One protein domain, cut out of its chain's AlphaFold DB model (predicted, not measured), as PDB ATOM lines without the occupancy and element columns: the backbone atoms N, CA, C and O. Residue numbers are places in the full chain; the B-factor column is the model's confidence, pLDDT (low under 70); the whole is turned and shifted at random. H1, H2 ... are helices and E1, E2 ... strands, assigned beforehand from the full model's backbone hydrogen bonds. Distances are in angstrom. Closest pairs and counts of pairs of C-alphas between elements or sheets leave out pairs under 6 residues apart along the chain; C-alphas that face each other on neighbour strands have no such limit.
ATOM      1  N   ASP A   2     287.471 204.094  83.555       74.38
ATOM      2  CA  ASP A   2     287.626 205.073  82.482       74.38
ATOM      3  C   ASP A   2     286.229 205.484  81.990       74.38
ATOM      4  O   ASP A   2     285.305 204.665  81.998       74.38
ATOM      5  N   GLY A   3     286.027 206.765  81.668       79.44
ATOM      6  CA  GLY A   3     284.707 207.293  81.321       79.44
ATOM      7  C   GLY A   3     284.103 206.591  80.102       79.44
ATOM      8  O   GLY A   3     284.803 206.242  79.150       79.44
ATOM      9  N   ALA A   4     282.782 206.392  80.107       84.50
ATOM     10  CA  ALA A   4     282.096 205.794  78.967       84.50
ATOM     11  C   ALA A   4     282.068 206.800  77.807       84.50
ATOM     12  O   ALA A   4     281.506 207.886  77.943       84.50
ATOM     13  N   ARG A   5     282.658 206.452  76.659       91.50
ATOM     14  CA  ARG A   5     282.605 207.289  75.452       91.50
ATOM     15  C   ARG A   5     281.339 206.981  74.658       91.50
ATOM     16  O   ARG A   5     281.103 205.838  74.276       91.50
ATOM     17  N   CYS A   6     280.542 208.006  74.393       88.62
ATOM     18  CA  CYS A   6     279.297 207.922  73.641       88.62
ATOM     19  C   CYS A   6     279.360 208.865  72.438       88.62
ATOM     20  O   CYS A   6     279.800 209.998  72.573       88.62
ATOM     21  N   SER A   7     278.849 208.450  71.283       92.81
ATOM     22  CA  SER A   7     278.586 209.346  70.153       92.81
ATOM     23  C   SER A   7     277.092 209.334  69.836       92.81
ATOM     24  O   SER A   7     276.417 208.303  69.945       92.81
ATOM     25  N   VAL A   8     276.543 210.503  69.513       91.06
ATOM     26  CA  VAL A   8     275.113 210.679  69.242       91.06
ATOM     27  C   VAL A   8     274.941 210.991  67.766       91.06
ATOM     28  O   VAL A   8     275.660 211.814  67.208       91.06
ATOM     29  N   LYS A   9     273.981 210.331  67.117       95.50
ATOM     30  CA  LYS A   9     273.634 210.629  65.730       95.50
ATOM     31  C   LYS A   9     272.652 211.799  65.693       95.50
ATOM     32  O   LYS A   9     271.527 211.653  66.169       95.50
ATOM     33  N   ILE A  10     273.056 212.928  65.122       95.12
ATOM     34  CA  ILE A  10     272.226 214.126  64.944       95.12
ATOM     35  C   ILE A  10     272.080 214.362  63.441       95.12
ATOM     36  O   ILE A  10     273.070 214.501  62.730       95.12
ATOM     37  N   SER A  11     270.843 214.347  62.937       94.38
ATOM     38  CA  SER A  11     270.535 214.614  61.519       94.38
ATOM     39  C   SER A  11     271.337 213.776  60.510       94.38
ATOM     40  O   SER A  11     271.694 214.250  59.440       94.38
ATOM     41  N   GLY A  12     271.639 212.517  60.841       94.81
ATOM     42  CA  GLY A  12     272.386 211.625  59.948       94.81
ATOM     43  C   GLY A  12     273.898 211.591  60.187       94.81
ATOM     44  O   GLY A  12     274.511 210.576  59.863       94.81
ATOM     45  N   ALA A  13     274.469 212.615  60.822       95.75
ATOM     46  CA  ALA A  13     275.885 212.684  61.172       95.75
ATOM     47  C   ALA A  13     276.134 212.180  62.602       95.75
ATOM     48  O   ALA A  13     275.287 212.340  63.481       95.75
ATOM     49  N   MET A  14     277.286 211.554  62.839       97.06
ATOM     50  CA  MET A  14     277.730 211.193  64.188       97.06
ATOM     51  C   MET A  14     278.434 212.391  64.824       97.06
ATOM     52  O   MET A  14     279.251 213.029  64.168       97.06
ATOM     53  N   SER A  15     278.126 212.687  66.085       96.00
ATOM     54  CA  SER A  15     278.883 213.658  66.876       96.00
ATOM     55  C   SER A  15     280.287 213.141  67.178       96.00
ATOM     56  O   SER A  15     280.516 211.924  67.204       96.00
ATOM     57  N   ASP A  16     281.180 214.056  67.546       96.56
ATOM     58  CA  ASP A  16     282.429 213.680  68.200       96.56
ATOM     59  C   ASP A  16     282.147 212.850  69.469       96.56
ATOM     60  O   ASP A  16     281.084 213.009  70.093       96.56
ATOM     61  N   PRO A  17     283.047 211.926  69.850       95.00
ATOM     62  CA  PRO A  17     282.876 211.118  71.050       95.00
ATOM     63  C   PRO A  17     282.831 211.991  72.309       95.00
ATOM     64  O   PRO A  17     283.786 212.687  72.640       95.00
ATOM     65  N   ILE A  18     281.735 211.898  73.051       93.44
ATOM     66  CA  ILE A  18     281.523 212.566  74.332       93.44
ATOM     67  C   ILE A  18     281.874 211.579  75.444       93.44
ATOM     68  O   ILE A  18     281.297 210.493  75.531       93.44
ATOM     69  N   GLU A  19     282.810 211.945  76.317       94.00
ATOM     70  CA  GLU A  19     283.119 211.157  77.508       94.00
ATOM     71  C   GLU A  19     282.101 211.458  78.619       94.00
ATOM     72  O   GLU A  19     282.052 212.560  79.166       94.00
ATOM     73  N   SER A  20     281.295 210.463  78.988       90.31
ATOM     74  CA  SER A  20     280.426 210.529  80.159       90.31
ATOM     75  C   SER A  20     281.150 209.986  81.385       90.31
ATOM     76  O   SER A  20     281.473 208.799  81.472       90.31
ATOM     77  N   ARG A  21     281.387 210.867  82.361       90.44
ATOM     78  CA  ARG A  21     282.025 210.516  83.644       90.44
ATOM     79  C   ARG A  21     281.026 210.225  84.760       90.44
ATOM     80  O   ARG A  21     281.410 209.687  85.794       90.44
ATOM     81  N   LYS A  22     279.762 210.627  84.595       89.88
ATOM     82  CA  LYS A  22     278.712 210.493  85.612       89.88
ATOM     83  C   LYS A  22     277.369 210.177  84.966       89.88
ATOM     84  O   LYS A  22     276.994 210.790  83.973       89.88
ATOM     85  N   GLY A  23     276.621 209.287  85.610       90.19
ATOM     86  CA  GLY A  23     275.268 208.918  85.204       90.19
ATOM     87  C   GLY A  23     275.214 207.719  84.261       90.19
ATOM     88  O   GLY A  23     276.228 207.194  83.808       90.19
ATOM     89  N   LEU A  24     273.987 207.274  84.003       90.88
ATOM     90  CA  LEU A  24     273.674 206.145  83.133       90.88
ATOM     91  C   LEU A  24     272.998 206.656  81.863       90.88
ATOM     92  O   LEU A  24     272.216 207.609  81.901       90.88
ATOM     93  N   ARG A  25     273.276 206.015  80.726       89.50
ATOM     94  CA  ARG A  25     272.695 206.410  79.441       89.50
ATOM     95  C   ARG A  25     271.197 206.102  79.421       89.50
ATOM     96  O   ARG A  25     270.796 204.952  79.606       89.50
ATOM     97  N   GLN A  26     270.362 207.104  79.154       91.81
ATOM     98  CA  GLN A  26     268.925 206.886  78.985       91.81
ATOM     99  C   GLN A  26     268.637 206.077  77.713       91.81
ATOM    100  O   GLN A  26     269.251 206.287  76.670       91.81
ATOM    101  N   GLY A  27     267.685 205.146  77.803       89.50
ATOM    102  CA  GLY A  27     267.273 204.295  76.682       89.50
ATOM    103  C   GLY A  27     268.066 202.995  76.534       89.50
ATOM    104  O   GLY A  27     267.545 202.066  75.913       89.50
ATOM    105  N   ASP A  28     269.241 202.896  77.159       89.62
ATOM    106  CA  ASP A  28     270.016 201.657  77.246       89.62
ATOM    107  C   ASP A  28     269.230 200.570  78.010       89.62
ATOM    108  O   ASP A  28     268.489 200.865  78.953       89.62
ATOM    109  N   GLY A  29     269.361 199.315  77.579       93.31
ATOM    110  CA  GLY A  29     268.680 198.171  78.181       93.31
ATOM    111  C   GLY A  29     269.160 197.867  79.600       93.31
ATOM    112  O   GLY A  29     268.349 197.475  80.435       93.31
ATOM    113  N   ILE A  30     270.443 198.105  79.895       94.62
ATOM    114  CA  ILE A  30     271.035 197.796  81.209       94.62
ATOM    115  C   ILE A  30     270.931 198.950  82.212       94.62
ATOM    116  O   ILE A  30     270.904 198.713  83.419       94.62
ATOM    117  N   SER A  31     270.799 200.196  81.743       93.12
ATOM    118  CA  SER A  31     270.774 201.382  82.613       93.12
ATOM    119  C   SER A  31     269.666 201.338  83.664       93.12
ATOM    120  O   SER A  31     269.883 201.754  84.799       93.12
ATOM    121  N   GLY A  32     268.485 200.813  83.322       94.00
ATOM    122  CA  GLY A  32     267.389 200.678  84.287       94.00
ATOM    123  C   GLY A  32     267.733 199.725  85.437       94.00
ATOM    124  O   GLY A  32     267.467 200.033  86.595       94.00
ATOM    125  N   LEU A  33     268.388 198.602  85.127       95.81
ATOM    126  CA  LEU A  33     268.823 197.629  86.127       95.81
ATOM    127  C   LEU A  33     269.927 198.208  87.021       95.81
ATOM    128  O   LEU A  33     269.821 198.134  88.243       95.81
ATOM    129  N   CYS A  34     270.946 198.839  86.430       95.31
ATOM    130  CA  CYS A  34     272.028 199.473  87.187       95.31
ATOM    131  C   CYS A  34     271.511 200.576  88.122       95.31
ATOM    132  O   CYS A  34     271.964 200.679  89.262       95.31
ATOM    133  N   PHE A  35     270.541 201.376  87.664       95.19
ATOM    134  CA  PHE A  35     269.897 202.385  88.501       95.19
ATOM    135  C   PHE A  35     269.159 201.752  89.684       95.19
ATOM    136  O   PHE A  35     269.353 202.188  90.816       95.19
ATOM    137  N   ASN A  36     268.370 200.700  89.442       94.88
ATOM    138  CA  ASN A  36     267.624 200.013  90.496       94.88
ATOM    139  C   ASN A  36     268.550 199.393  91.547       94.88
ATOM    140  O   ASN A  36     268.301 199.577  92.732       94.88
ATOM    141  N   ILE A  37     269.646 198.746  91.140       95.19
ATOM    142  CA  ILE A  37     270.648 198.193  92.069       95.19
ATOM    143  C   ILE A  37     271.275 199.310  92.921       95.19
ATOM    144  O   ILE A  37     271.425 199.176  94.138       95.19
ATOM    145  N   GLY A  38     271.620 200.442  92.299       94.81
ATOM    146  CA  GLY A  38     272.157 201.603  93.011       94.81
ATOM    147  C   GLY A  38     271.165 202.187  94.020       94.81
ATOM    148  O   GLY A  38     271.530 202.449  95.171       94.81
ATOM    149  N   LEU A  39     269.905 202.352  93.607       94.44
ATOM    150  CA  LEU A  39     268.824 202.867  94.445       94.44
ATOM    151  C   LEU A  39     268.501 201.916  95.601       94.44
ATOM    152  O   LEU A  39     268.337 202.361  96.733       94.44
ATOM    153  N   GLU A  40     268.488 200.611  95.346       95.00
ATOM    154  CA  GLU A  40     268.309 199.580  96.364       95.00
ATOM    155  C   GLU A  40     269.383 199.691  97.455       95.00
ATOM    156  O   GLU A  40     269.074 199.709  98.648       95.00
ATOM    157  N   GLY A  41     270.648 199.859  97.057       95.81
ATOM    158  CA  GLY A  41     271.748 200.089  97.991       95.81
ATOM    159  C   GLY A  41     271.548 201.340  98.857       95.81
ATOM    160  O   GLY A  41     271.851 201.314 100.050       95.81
ATOM    161  N   VAL A  42     271.013 202.425  98.286       96.50
ATOM    162  CA  VAL A  42     270.657 203.646  99.032       96.50
ATOM    163  C   VAL A  42     269.525 203.380 100.023       96.50
ATOM    164  O   VAL A  42     269.645 203.739 101.192       96.50
ATOM    165  N   MET A  43     268.459 202.705  99.588       94.44
ATOM    166  CA  MET A  43     267.311 202.378 100.437       94.44
ATOM    167  C   MET A  43     267.710 201.489 101.620       94.44
ATOM    168  O   MET A  43     267.321 201.773 102.755       94.44
ATOM    169  N   ARG A  44     268.541 200.462 101.389       94.56
ATOM    170  CA  ARG A  44     269.063 199.590 102.456       94.56
ATOM    171  C   ARG A  44     269.901 200.368 103.472       94.56
ATOM    172  O   ARG A  44     269.718 200.178 104.670       94.56
ATOM    173  N   ARG A  45     270.783 201.272 103.021       95.81
ATOM    174  CA  ARG A  45     271.589 202.119 103.926       95.81
ATOM    175  C   ARG A  45     270.743 203.104 104.731       95.81
ATOM    176  O   ARG A  45     271.072 203.373 105.879       95.81
ATOM    177  N   ALA A  46     269.634 203.579 104.169       93.94
ATOM    178  CA  ALA A  46     268.646 204.395 104.876       93.94
ATOM    179  C   ALA A  46     267.691 203.559 105.763       93.94
ATOM    180  O   ALA A  46     266.683 204.054 106.268       93.94
ATOM    181  N   GLY A  47     267.968 202.261 105.934       91.94
ATOM    182  CA  GLY A  47     267.209 201.360 106.797       91.94
ATOM    183  C   GLY A  47     265.793 201.062 106.306       91.94
ATOM    184  O   GLY A  47     264.961 200.617 107.105       91.94
ATOM    185  N   PHE A  48     265.467 201.338 105.039       89.50
ATOM    186  CA  PHE A  48     264.156 201.000 104.494       89.50
ATOM    187  C   PHE A  48     264.027 199.485 104.386       89.50
ATOM    188  O   PHE A  48     264.864 198.809 103.787       89.50
ATOM    189  N   ASN A  49     262.944 198.955 104.949       85.75
ATOM    190  CA  ASN A  49     262.582 197.572 104.712       85.75
ATOM    191  C   ASN A  49     261.998 197.475 103.302       85.75
ATOM    192  O   ASN A  49     260.885 197.931 103.063       85.75
ATOM    193  N   MET A  50     262.746 196.877 102.381       77.31
ATOM    194  CA  MET A  50     262.337 196.726 100.980       77.31
ATOM    195  C   MET A  50     261.121 195.807 100.800       77.31
ATOM    196  O   MET A  50     260.537 195.783  99.725       77.31
ATOM    197  N   ARG A  51     260.748 195.041 101.836       76.12
ATOM    198  CA  ARG A  51     259.540 194.206 101.855       76.12
ATOM    199  C   ARG A  51     258.303 194.932 102.385       76.12
ATOM    200  O   ARG A  51     257.213 194.386 102.293       76.12
ATOM    201  N   GLY A  52     258.466 196.110 102.986       66.12
ATOM    202  CA  GLY A  52     257.376 196.842 103.625       66.12
ATOM    203  C   GLY A  52     256.927 198.040 102.802       66.12
ATOM    204  O   GLY A  52     257.741 198.749 102.212       66.12
ATOM    205  N   THR A  53     255.630 198.314 102.824       66.19
ATOM    206  CA  THR A  53     255.091 199.596 102.379       66.19
ATOM    207  C   THR A  53     255.403 200.684 103.416       66.19
ATOM    208  O   THR A  53     255.557 200.428 104.611       66.19
ATOM    209  N   ILE A  54     255.527 201.934 102.962       68.00
ATOM    210  CA  ILE A  54     255.636 203.114 103.851       68.00
ATOM    211  C   ILE A  54     254.255 203.464 104.457       68.00
ATOM    212  O   ILE A  54     254.136 204.341 105.307       68.00
ATOM    213  N   ILE A  55     253.216 202.743 104.034       66.75
ATOM    214  CA  ILE A  55     251.825 202.899 104.447       66.75
ATOM    215  C   ILE A  55     251.704 202.599 105.955       66.75
ATOM    216  O   ILE A  55     252.409 201.736 106.478       66.75
ATOM    217  N   ASN A  56     250.827 203.331 106.650       72.31
ATOM    218  CA  ASN A  56     250.579 203.266 108.103       72.31
ATOM    219  C   ASN A  56     251.680 203.841 109.007       72.31
ATOM    220  O   ASN A  56     251.760 203.502 110.188       72.31
ATOM    221  N   ARG A  57     252.532 204.723 108.480       78.62
ATOM    222  CA  ARG A  57     253.510 205.456 109.293       78.62
ATOM    223  C   ARG A  57     253.034 206.871 109.578       78.62
ATOM    224  O   ARG A  57     252.372 207.489 108.750       78.62
ATOM    225  N   THR A  58     253.408 207.382 110.746       86.81
ATOM    226  CA  THR A  58     253.174 208.784 111.102       86.81
ATOM    227  C   THR A  58     253.912 209.711 110.135       86.81
ATOM    228  O   THR A  58     254.920 209.329 109.528       86.81
ATOM    229  N   PHE A  59     253.438 210.947 109.989       87.12
ATOM    230  CA  PHE A  59     254.127 211.942 109.169       87.12
ATOM    231  C   PHE A  59     255.569 212.165 109.654       87.12
ATOM    232  O   PHE A  59     256.488 212.262 108.840       87.12
ATOM    233  N   GLU A  60     255.786 212.178 110.971       87.94
ATOM    234  CA  GLU A  60     257.106 212.298 111.592       87.94
ATOM    235  C   GLU A  60     258.043 211.166 111.155       87.94
ATOM    236  O   GLU A  60     259.202 211.413 110.803       87.94
ATOM    237  N   ASP A  61     257.540 209.930 111.115       87.19
ATOM    238  CA  ASP A  61     258.305 208.781 110.642       87.19
ATOM    239  C   ASP A  61     258.668 208.904 109.167       87.19
ATOM    240  O   ASP A  61     259.813 208.640 108.793       87.19
ATOM    241  N   VAL A  62     257.718 209.324 108.330       87.38
ATOM    242  CA  VAL A  62     257.947 209.523 106.894       87.38
ATOM    243  C   VAL A  62     258.982 210.622 106.663       87.38
ATOM    244  O   VAL A  62     259.941 210.410 105.920       87.38
ATOM    245  N   ALA A  63     258.854 211.766 107.337       90.12
ATOM    246  CA  ALA A  63     259.775 212.893 107.213       90.12
ATOM    247  C   ALA A  63     261.200 212.536 107.671       90.12
ATOM    248  O   ALA A  63     262.182 212.850 106.985       90.12
ATOM    249  N   ARG A  64     261.327 211.824 108.798       91.62
ATOM    250  CA  ARG A  64     262.612 211.316 109.296       91.62
ATOM    251  C   ARG A  64     263.265 210.377 108.281       91.62
ATOM    252  O   ARG A  64     264.408 210.599 107.885       91.62
ATOM    253  N   ARG A  65     262.520 209.379 107.803       90.25
ATOM    254  CA  ARG A  65     263.004 208.384 106.832       90.25
ATOM    255  C   ARG A  65     263.370 209.008 105.488       90.25
ATOM    256  O   ARG A  65     264.370 208.631 104.887       90.25
ATOM    257  N   TYR A  66     262.601 209.991 105.029       91.62
ATOM    258  CA  TYR A  66     262.916 210.753 103.824       91.62
ATOM    259  C   TYR A  66     264.237 211.525 103.963       91.62
ATOM    260  O   TYR A  66     265.055 211.539 103.043       91.62
ATOM    261  N   THR A  67     264.483 212.128 105.129       93.94
ATOM    262  CA  THR A  67     265.732 212.853 105.407       93.94
ATOM    263  C   THR A  67     266.943 211.917 105.388       93.94
ATOM    264  O   THR A  67     267.973 212.246 104.794       93.94
ATOM    265  N   GLU A  68     266.814 210.725 105.977       95.38
ATOM    266  CA  GLU A  68     267.838 209.674 105.920       95.38
ATOM    267  C   GLU A  68     268.086 209.202 104.482       95.38
ATOM    268  O   GLU A  68     269.235 209.138 104.045       95.38
ATOM    269  N   LEU A  69     267.018 208.956 103.716       95.00
ATOM    270  CA  LEU A  69     267.112 208.552 102.314       95.00
ATOM    271  C   LEU A  69     267.873 209.581 101.477       95.00
ATOM    272  O   LEU A  69     268.763 209.219 100.712       95.00
ATOM    273  N   LYS A  70     267.551 210.868 101.648       95.81
ATOM    274  CA  LYS A  70     268.220 211.966 100.946       95.81
ATOM    275  C   LYS A  70     269.714 212.005 101.269       95.81
ATOM    276  O   LYS A  70     270.531 212.084 100.356       95.81
ATOM    277  N   ARG A  71     270.076 211.866 102.549       96.50
ATOM    278  CA  ARG A  71     271.478 211.832 102.991       96.50
ATOM    279  C   ARG A  71     272.248 210.654 102.390       96.50
ATOM    280  O   ARG A  71     273.392 210.825 101.977       96.50
ATOM    281  N   GLU A  72     271.649 209.465 102.339       97.19
ATOM    282  CA  GLU A  72     272.290 208.282 101.745       97.19
ATOM    283  C   GLU A  72     272.364 208.346 100.212       97.19
ATOM    284  O   GLU A  72     273.311 207.818  99.624       97.19
ATOM    285  N   ALA A  73     271.404 209.010  99.562       95.88
ATOM    286  CA  ALA A  73     271.429 209.282  98.127       95.88
ATOM    287  C   ALA A  73     272.574 210.242  97.762       95.88
ATOM    288  O   ALA A  73     273.340 209.968  96.834       95.88
ATOM    289  N   ASP A  74     272.766 211.306  98.548       95.56
ATOM    290  CA  ASP A  74     273.832 212.287  98.318       95.56
ATOM    291  C   ASP A  74     275.230 211.639  98.376       95.56
ATOM    292  O   ASP A  74     276.105 211.981  97.576       95.56
ATOM    293  N   LYS A  75     275.435 210.632  99.243       96.00
ATOM    294  CA  LYS A  75     276.702 209.874  99.333       96.00
ATOM    295  C   LYS A  75     277.067 209.126  98.050       96.00
ATOM    296  O   LYS A  75     278.249 208.916  97.794       96.00
ATOM    297  N   VAL A  76     276.080 208.721  97.249       94.62
ATOM    298  CA  VAL A  76     276.307 208.061  95.949       94.62
ATOM    299  C   VAL A  76     276.194 209.026  94.769       94.62
ATOM    300  O   VAL A  76     276.181 208.603  93.615       94.62
ATOM    301  N   GLY A  77     276.110 210.331  95.036       94.12
ATOM    302  CA  GLY A  77     275.976 211.359  94.009       94.12
ATOM    303  C   GLY A  77     274.584 211.438  93.376       94.12
ATOM    304  O   GLY A  77     274.432 212.105  92.350       94.12
ATOM    305  N   LEU A  78     273.572 210.795  93.968       93.94
ATOM    306  CA  LEU A  78     272.177 210.971  93.579       93.94
ATOM    307  C   LEU A  78     271.619 212.196  94.295       93.94
ATOM    308  O   LEU A  78     271.542 212.228  95.516       93.94
ATOM    309  N   LYS A  79     271.188 213.195  93.526       93.12
ATOM    310  CA  LYS A  79     270.531 214.378  94.079       93.12
ATOM    311  C   LYS A  79     269.027 214.196  94.005       93.12
ATOM    312  O   LYS A  79     268.461 214.110  92.915       93.12
ATOM    313  N   ALA A  80     268.374 214.186  95.162       87.88
ATOM    314  CA  ALA A  80     266.927 214.315  95.212       87.88
ATOM    315  C   ALA A  80     266.559 215.735  94.765       87.88
ATOM    316  O   ALA A  80     266.800 216.707  95.488       87.88
ATOM    317  N   SER A  81     265.992 215.860  93.565       85.56
ATOM    318  CA  SER A  81     265.294 217.089  93.204       85.56
ATOM    319  C   SER A  81     264.131 217.243  94.174       85.56
ATOM    320  O   SER A  81     263.382 216.286  94.396       85.56
ATOM    321  N   ILE A  82     264.002 218.423  94.778       75.62
ATOM    322  CA  ILE A  82     262.793 218.768  95.520       75.62
ATOM    323  C   ILE A  82     261.706 218.833  94.458       75.62
ATOM    324  O   ILE A  82     261.547 219.835  93.765       75.62
ATOM    325  N   CYS A  83     261.010 217.719  94.268       50.19
ATOM    326  CA  CYS A  83     259.822 217.732  93.455       50.19
ATOM    327  C   CYS A  83     258.843 218.679  94.169       50.19
ATOM    328  O   CYS A  83     258.619 218.497  95.372       50.19
ATOM    329  N   PRO A  84     258.237 219.656  93.470       48.78
ATOM    330  CA  PRO A  84     257.197 220.521  94.043       48.78
ATOM    331  C   PRO A  84     256.039 219.724  94.670       48.78
ATOM    332  O   PRO A  84     255.291 220.232  95.492       48.78
ATOM    333  N   ILE A  85     255.945 218.440  94.312       48.66
ATOM    334  CA  ILE A  85     255.012 217.428  94.811       48.66
ATOM    335  C   ILE A  85     255.130 217.203  96.335       48.66
ATOM    336  O   ILE A  85     254.168 216.757  96.945       48.66
ATOM    337  N   MET A  86     256.263 217.535  96.975       43.56
ATOM    338  CA  MET A  86     256.411 217.435  98.443       43.56
ATOM    339  C   MET A  86     256.409 218.779  99.180       43.56
ATOM    340  O   MET A  86     256.334 218.786 100.405       43.56
ATOM    341  N   MET A  87     256.510 219.906  98.473       43.09
ATOM    342  CA  MET A  87     256.530 221.243  99.073       43.09
ATOM    343  C   MET A  87     255.917 222.230  98.072       43.09
ATOM    344  O   MET A  87     256.573 222.542  97.072       43.09
ATOM    345  N   PRO A  88     254.694 222.735  98.297       37.97
ATOM    346  CA  PRO A  88     254.094 223.679  97.372       37.97
ATOM    347  C   PRO A  88     254.889 224.991  97.365       37.97
ATOM    348  O   PRO A  88     255.066 225.664  98.380       37.97
ATOM    349  N   SER A  89     255.407 225.339  96.188       41.16
ATOM    350  CA  SER A  89     256.183 226.546  95.930       41.16
ATOM    351  C   SER A  89     255.341 227.591  95.202       41.16
ATOM    352  O   SER A  89     255.429 227.703  93.987       41.16
ATOM    353  N   THR A  90     254.583 228.375  95.967       40.34
ATOM    354  CA  THR A  90     254.217 229.782  95.704       40.34
ATOM    355  C   THR A  90     253.749 230.346  97.050       40.34
ATOM    356  O   THR A  90     252.615 230.197  97.473       40.34
ATOM    357  N   THR A  91     254.599 230.901  97.904       38.41
ATOM    358  CA  THR A  91     255.181 232.242  97.804       38.41
ATOM    359  C   THR A  91     256.175 232.356  98.962       38.41
ATOM    360  O   THR A  91     255.975 231.757 100.016       38.41
ATOM    361  N   ARG A  92     257.245 233.133  98.801       39.91
ATOM    362  CA  ARG A  92     258.282 233.377  99.815       39.91
ATOM    363  C   ARG A  92     257.733 234.213 100.991       39.91
ATOM    364  O   ARG A  92     258.103 235.367 101.165       39.91
ATOM    365  N   ARG A  93     256.833 233.651 101.797       36.62
ATOM    366  CA  ARG A  93     256.434 234.142 103.124       36.62
ATOM    367  C   ARG A  93     256.425 232.950 104.075       36.62
ATOM    368  O   ARG A  93     256.099 231.843 103.667       36.62
ATOM    369  N   ARG A  94     256.858 233.170 105.319       39.16
ATOM    370  CA  ARG A  94     256.866 232.156 106.383       39.16
ATOM    371  C   ARG A  94     255.438 231.625 106.568       39.16
ATOM    372  O   ARG A  94     254.655 232.258 107.266       39.16
ATOM    373  N   CYS A  95     255.102 230.504 105.934       38.16
ATOM    374  CA  CYS A  95     253.885 229.766 106.246       38.16
ATOM    375  C   CYS A  95     254.062 229.124 107.620       38.16
ATOM    376  O   CYS A  95     255.078 228.479 107.900       38.16
ATOM    377  N   SER A  96     253.082 229.336 108.490       47.25
ATOM    378  CA  SER A  96     252.962 228.575 109.724       47.25
ATOM    379  C   SER A  96     252.620 227.123 109.370       47.25
ATOM    380  O   SER A  96     252.092 226.818 108.300       47.25
ATOM    381  N   ARG A  97     252.956 226.205 110.280       46.34
ATOM    382  CA  ARG A  97     252.872 224.744 110.112       46.34
ATOM    383  C   ARG A  97     251.503 224.239 109.605       46.34
ATOM    384  O   ARG A  97     251.462 223.143 109.073       46.34
ATOM    385  N   GLY A  98     250.422 225.017 109.728       40.19
ATOM    386  CA  GLY A  98     249.057 224.654 109.318       40.19
ATOM    387  C   GLY A  98     248.743 224.742 107.814       40.19
ATOM    388  O   GLY A  98     247.908 223.979 107.337       40.19
ATOM    389  N   ASP A  99     249.416 225.605 107.045       44.16
ATOM    390  CA  ASP A  99     249.041 225.863 105.636       44.16
ATOM    391  C   ASP A  99     249.552 224.796 104.654       44.16
ATOM    392  O   ASP A  99     249.002 224.620 103.567       44.16
ATOM    393  N   LEU A 100     250.573 224.035 105.062       45.16
ATOM    394  CA  LEU A 100     251.150 222.938 104.281       45.16
ATOM    395  C   LEU A 100     250.145 221.783 104.077       45.16
ATOM    396  O   LEU A 100     250.219 221.066 103.082       45.16
ATOM    397  N   PHE A 101     249.198 221.625 105.008       44.34
ATOM    398  CA  PHE A 101     248.266 220.495 105.059       44.34
ATOM    399  C   PHE A 101     247.120 220.601 104.041       44.34
ATOM    400  O   PHE A 101     246.746 219.600 103.443       44.34
ATOM    401  N   LYS A 102     246.604 221.808 103.763       46.72
ATOM    402  CA  LYS A 102     245.472 221.994 102.829       46.72
ATOM    403  C   LYS A 102     245.822 221.713 101.364       46.72
ATOM    404  O   LYS A 102     244.939 221.374 100.586       46.72
ATOM    405  N   GLN A 103     247.083 221.887 100.972       46.28
ATOM    406  CA  GLN A 103     247.486 221.867  99.559       46.28
ATOM    407  C   GLN A 103     247.896 220.473  99.056       46.28
ATOM    408  O   GLN A 103     247.870 220.234  97.849       46.28
ATOM    409  N   LEU A 104     248.234 219.546  99.959       44.25
ATOM    410  CA  LEU A 104     248.569 218.159  99.615       44.25
ATOM    411  C   LEU A 104     247.305 217.322  99.317       44.25
ATOM    412  O   LEU A 104     247.303 216.511  98.389       44.25
ATOM    413  N   ASP A 105     246.212 217.596 100.035       41.97
ATOM    414  CA  ASP A 105     244.911 216.928  99.874       41.97
ATOM    415  C   ASP A 105     244.245 217.207  98.514       41.97
ATOM    416  O   ASP A 105     243.683 216.303  97.890       41.97
ATOM    417  N   ASP A 106     244.346 218.440  98.004       40.97
ATOM    418  CA  ASP A 106     243.723 218.846  96.732       40.97
ATOM    419  C   ASP A 106     244.343 218.157  95.499       40.97
ATOM    420  O   ASP A 106     243.707 218.061  94.444       40.97
ATOM    421  N   TYR A 107     245.575 217.647  95.617       40.88
ATOM    422  CA  TYR A 107     246.279 216.969  94.525       40.88
ATOM    423  C   TYR A 107     246.001 215.457  94.487       40.88
ATOM    424  O   TYR A 107     245.750 214.908  93.407       40.88
ATOM    425  N   LEU A 108     245.971 214.798  95.654       39.69
ATOM    426  CA  LEU A 108     245.639 213.370  95.786       39.69
ATOM    427  C   LEU A 108     244.202 213.073  95.326       39.69
ATOM    428  O   LEU A 108     243.951 212.049  94.694       39.69
ATOM    429  N   TYR A 109     243.274 214.014  95.529       38.69
ATOM    430  CA  TYR A 109     241.882 213.883  95.085       38.69
ATOM    431  C   TYR A 109     241.708 213.933  93.551       38.69
ATOM    432  O   TYR A 109     240.726 213.417  93.020       38.69
ATOM    433  N   ARG A 110     242.652 214.531  92.803       37.03
ATOM    434  CA  ARG A 110     242.543 214.701  91.339       37.03
ATOM    435  C   ARG A 110     243.210 213.603  90.507       37.03
ATOM    436  O   ARG A 110     242.975 213.563  89.304       37.03
ATOM    437  N   SER A 111     244.035 212.735  91.098       30.25
ATOM    438  CA  SER A 111     244.868 211.777  90.340       30.25
ATOM    439  C   SER A 111     244.278 210.361  90.163       30.25
ATOM    440  O   SER A 111     244.858 209.567  89.433       30.25
ATOM    441  N   GLY A 112     243.102 210.073  90.736       33.03
ATOM    442  CA  GLY A 112     242.129 209.080  90.242       33.03
ATOM    443  C   GLY A 112     242.625 207.703  89.765       33.03
ATOM    444  O   GLY A 112     242.314 207.328  88.638       33.03
ATOM    445  N   LEU A 113     243.310 206.912  90.600       25.36
ATOM    446  CA  LEU A 113     243.574 205.489  90.317       25.36
ATOM    447  C   LEU A 113     243.600 204.655  91.611       25.36
ATOM    448  O   LEU A 113     244.507 204.795  92.424       25.36
ATOM    449  N   ILE A 114     242.603 203.776  91.774       28.88
ATOM    450  CA  ILE A 114     242.514 202.750  92.825       28.88
ATOM    451  C   ILE A 114     242.490 201.388  92.121       28.88
ATOM    452  O   ILE A 114     241.595 201.133  91.316       28.88
TER     453      ILE A 114
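AT A GLANCE: This is residues 2 to 114 of the 409 residues of an uncharacterized protein of Culex quinquefasciatus (UniProt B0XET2). A two-strand hairpin, E1 and E2, makes one end of an elongated model; H1 and H2 meet near their last residues as a wide V, and H3 lies at the other end. The 113 printed residues run E1, E2, H1, H2, H3, the sheet antiparallel; the class is mostly helix, with under half of the residues in named elements. It is only just loose, close to extended: radius of gyration of the C-alphas 19.6 A, spans 55 by 33 by 33 A.

IN THESE COORDINATES: E1, residues 4 to 6, begins at C-alpha (282.096, 205.794, 78.967); E2 is residues 18 to 20. H1 is residues 31 to 45, 21.3 A; H2 residues 59 to 75, 24.7 A; H3 residues 99 to 108, ending at C-alpha (245.639, 213.370, 95.786).

HOW THE PARTS SIT: In the hairpin, N 6 and O 18 are 2.8 A apart, within hydrogen-bond range. H1 touches H2, closest C-alphas Val 42 and Glu 72, 5.6 A, at a steep tilt of 60 degrees, opposite ways. H3 is apart from H1 and H2. Every O i to N i+4 pair is within range in H1 and H2; H3 has 1 of 6, and 1 of 7 O i to N i+3.

THE WHOLE: The printed part has no cut. The links E1 to E2, H1 to H2 and H2 to H3 are long. Residues 52 to 55 and 83 to 114 have pLDDT under 70.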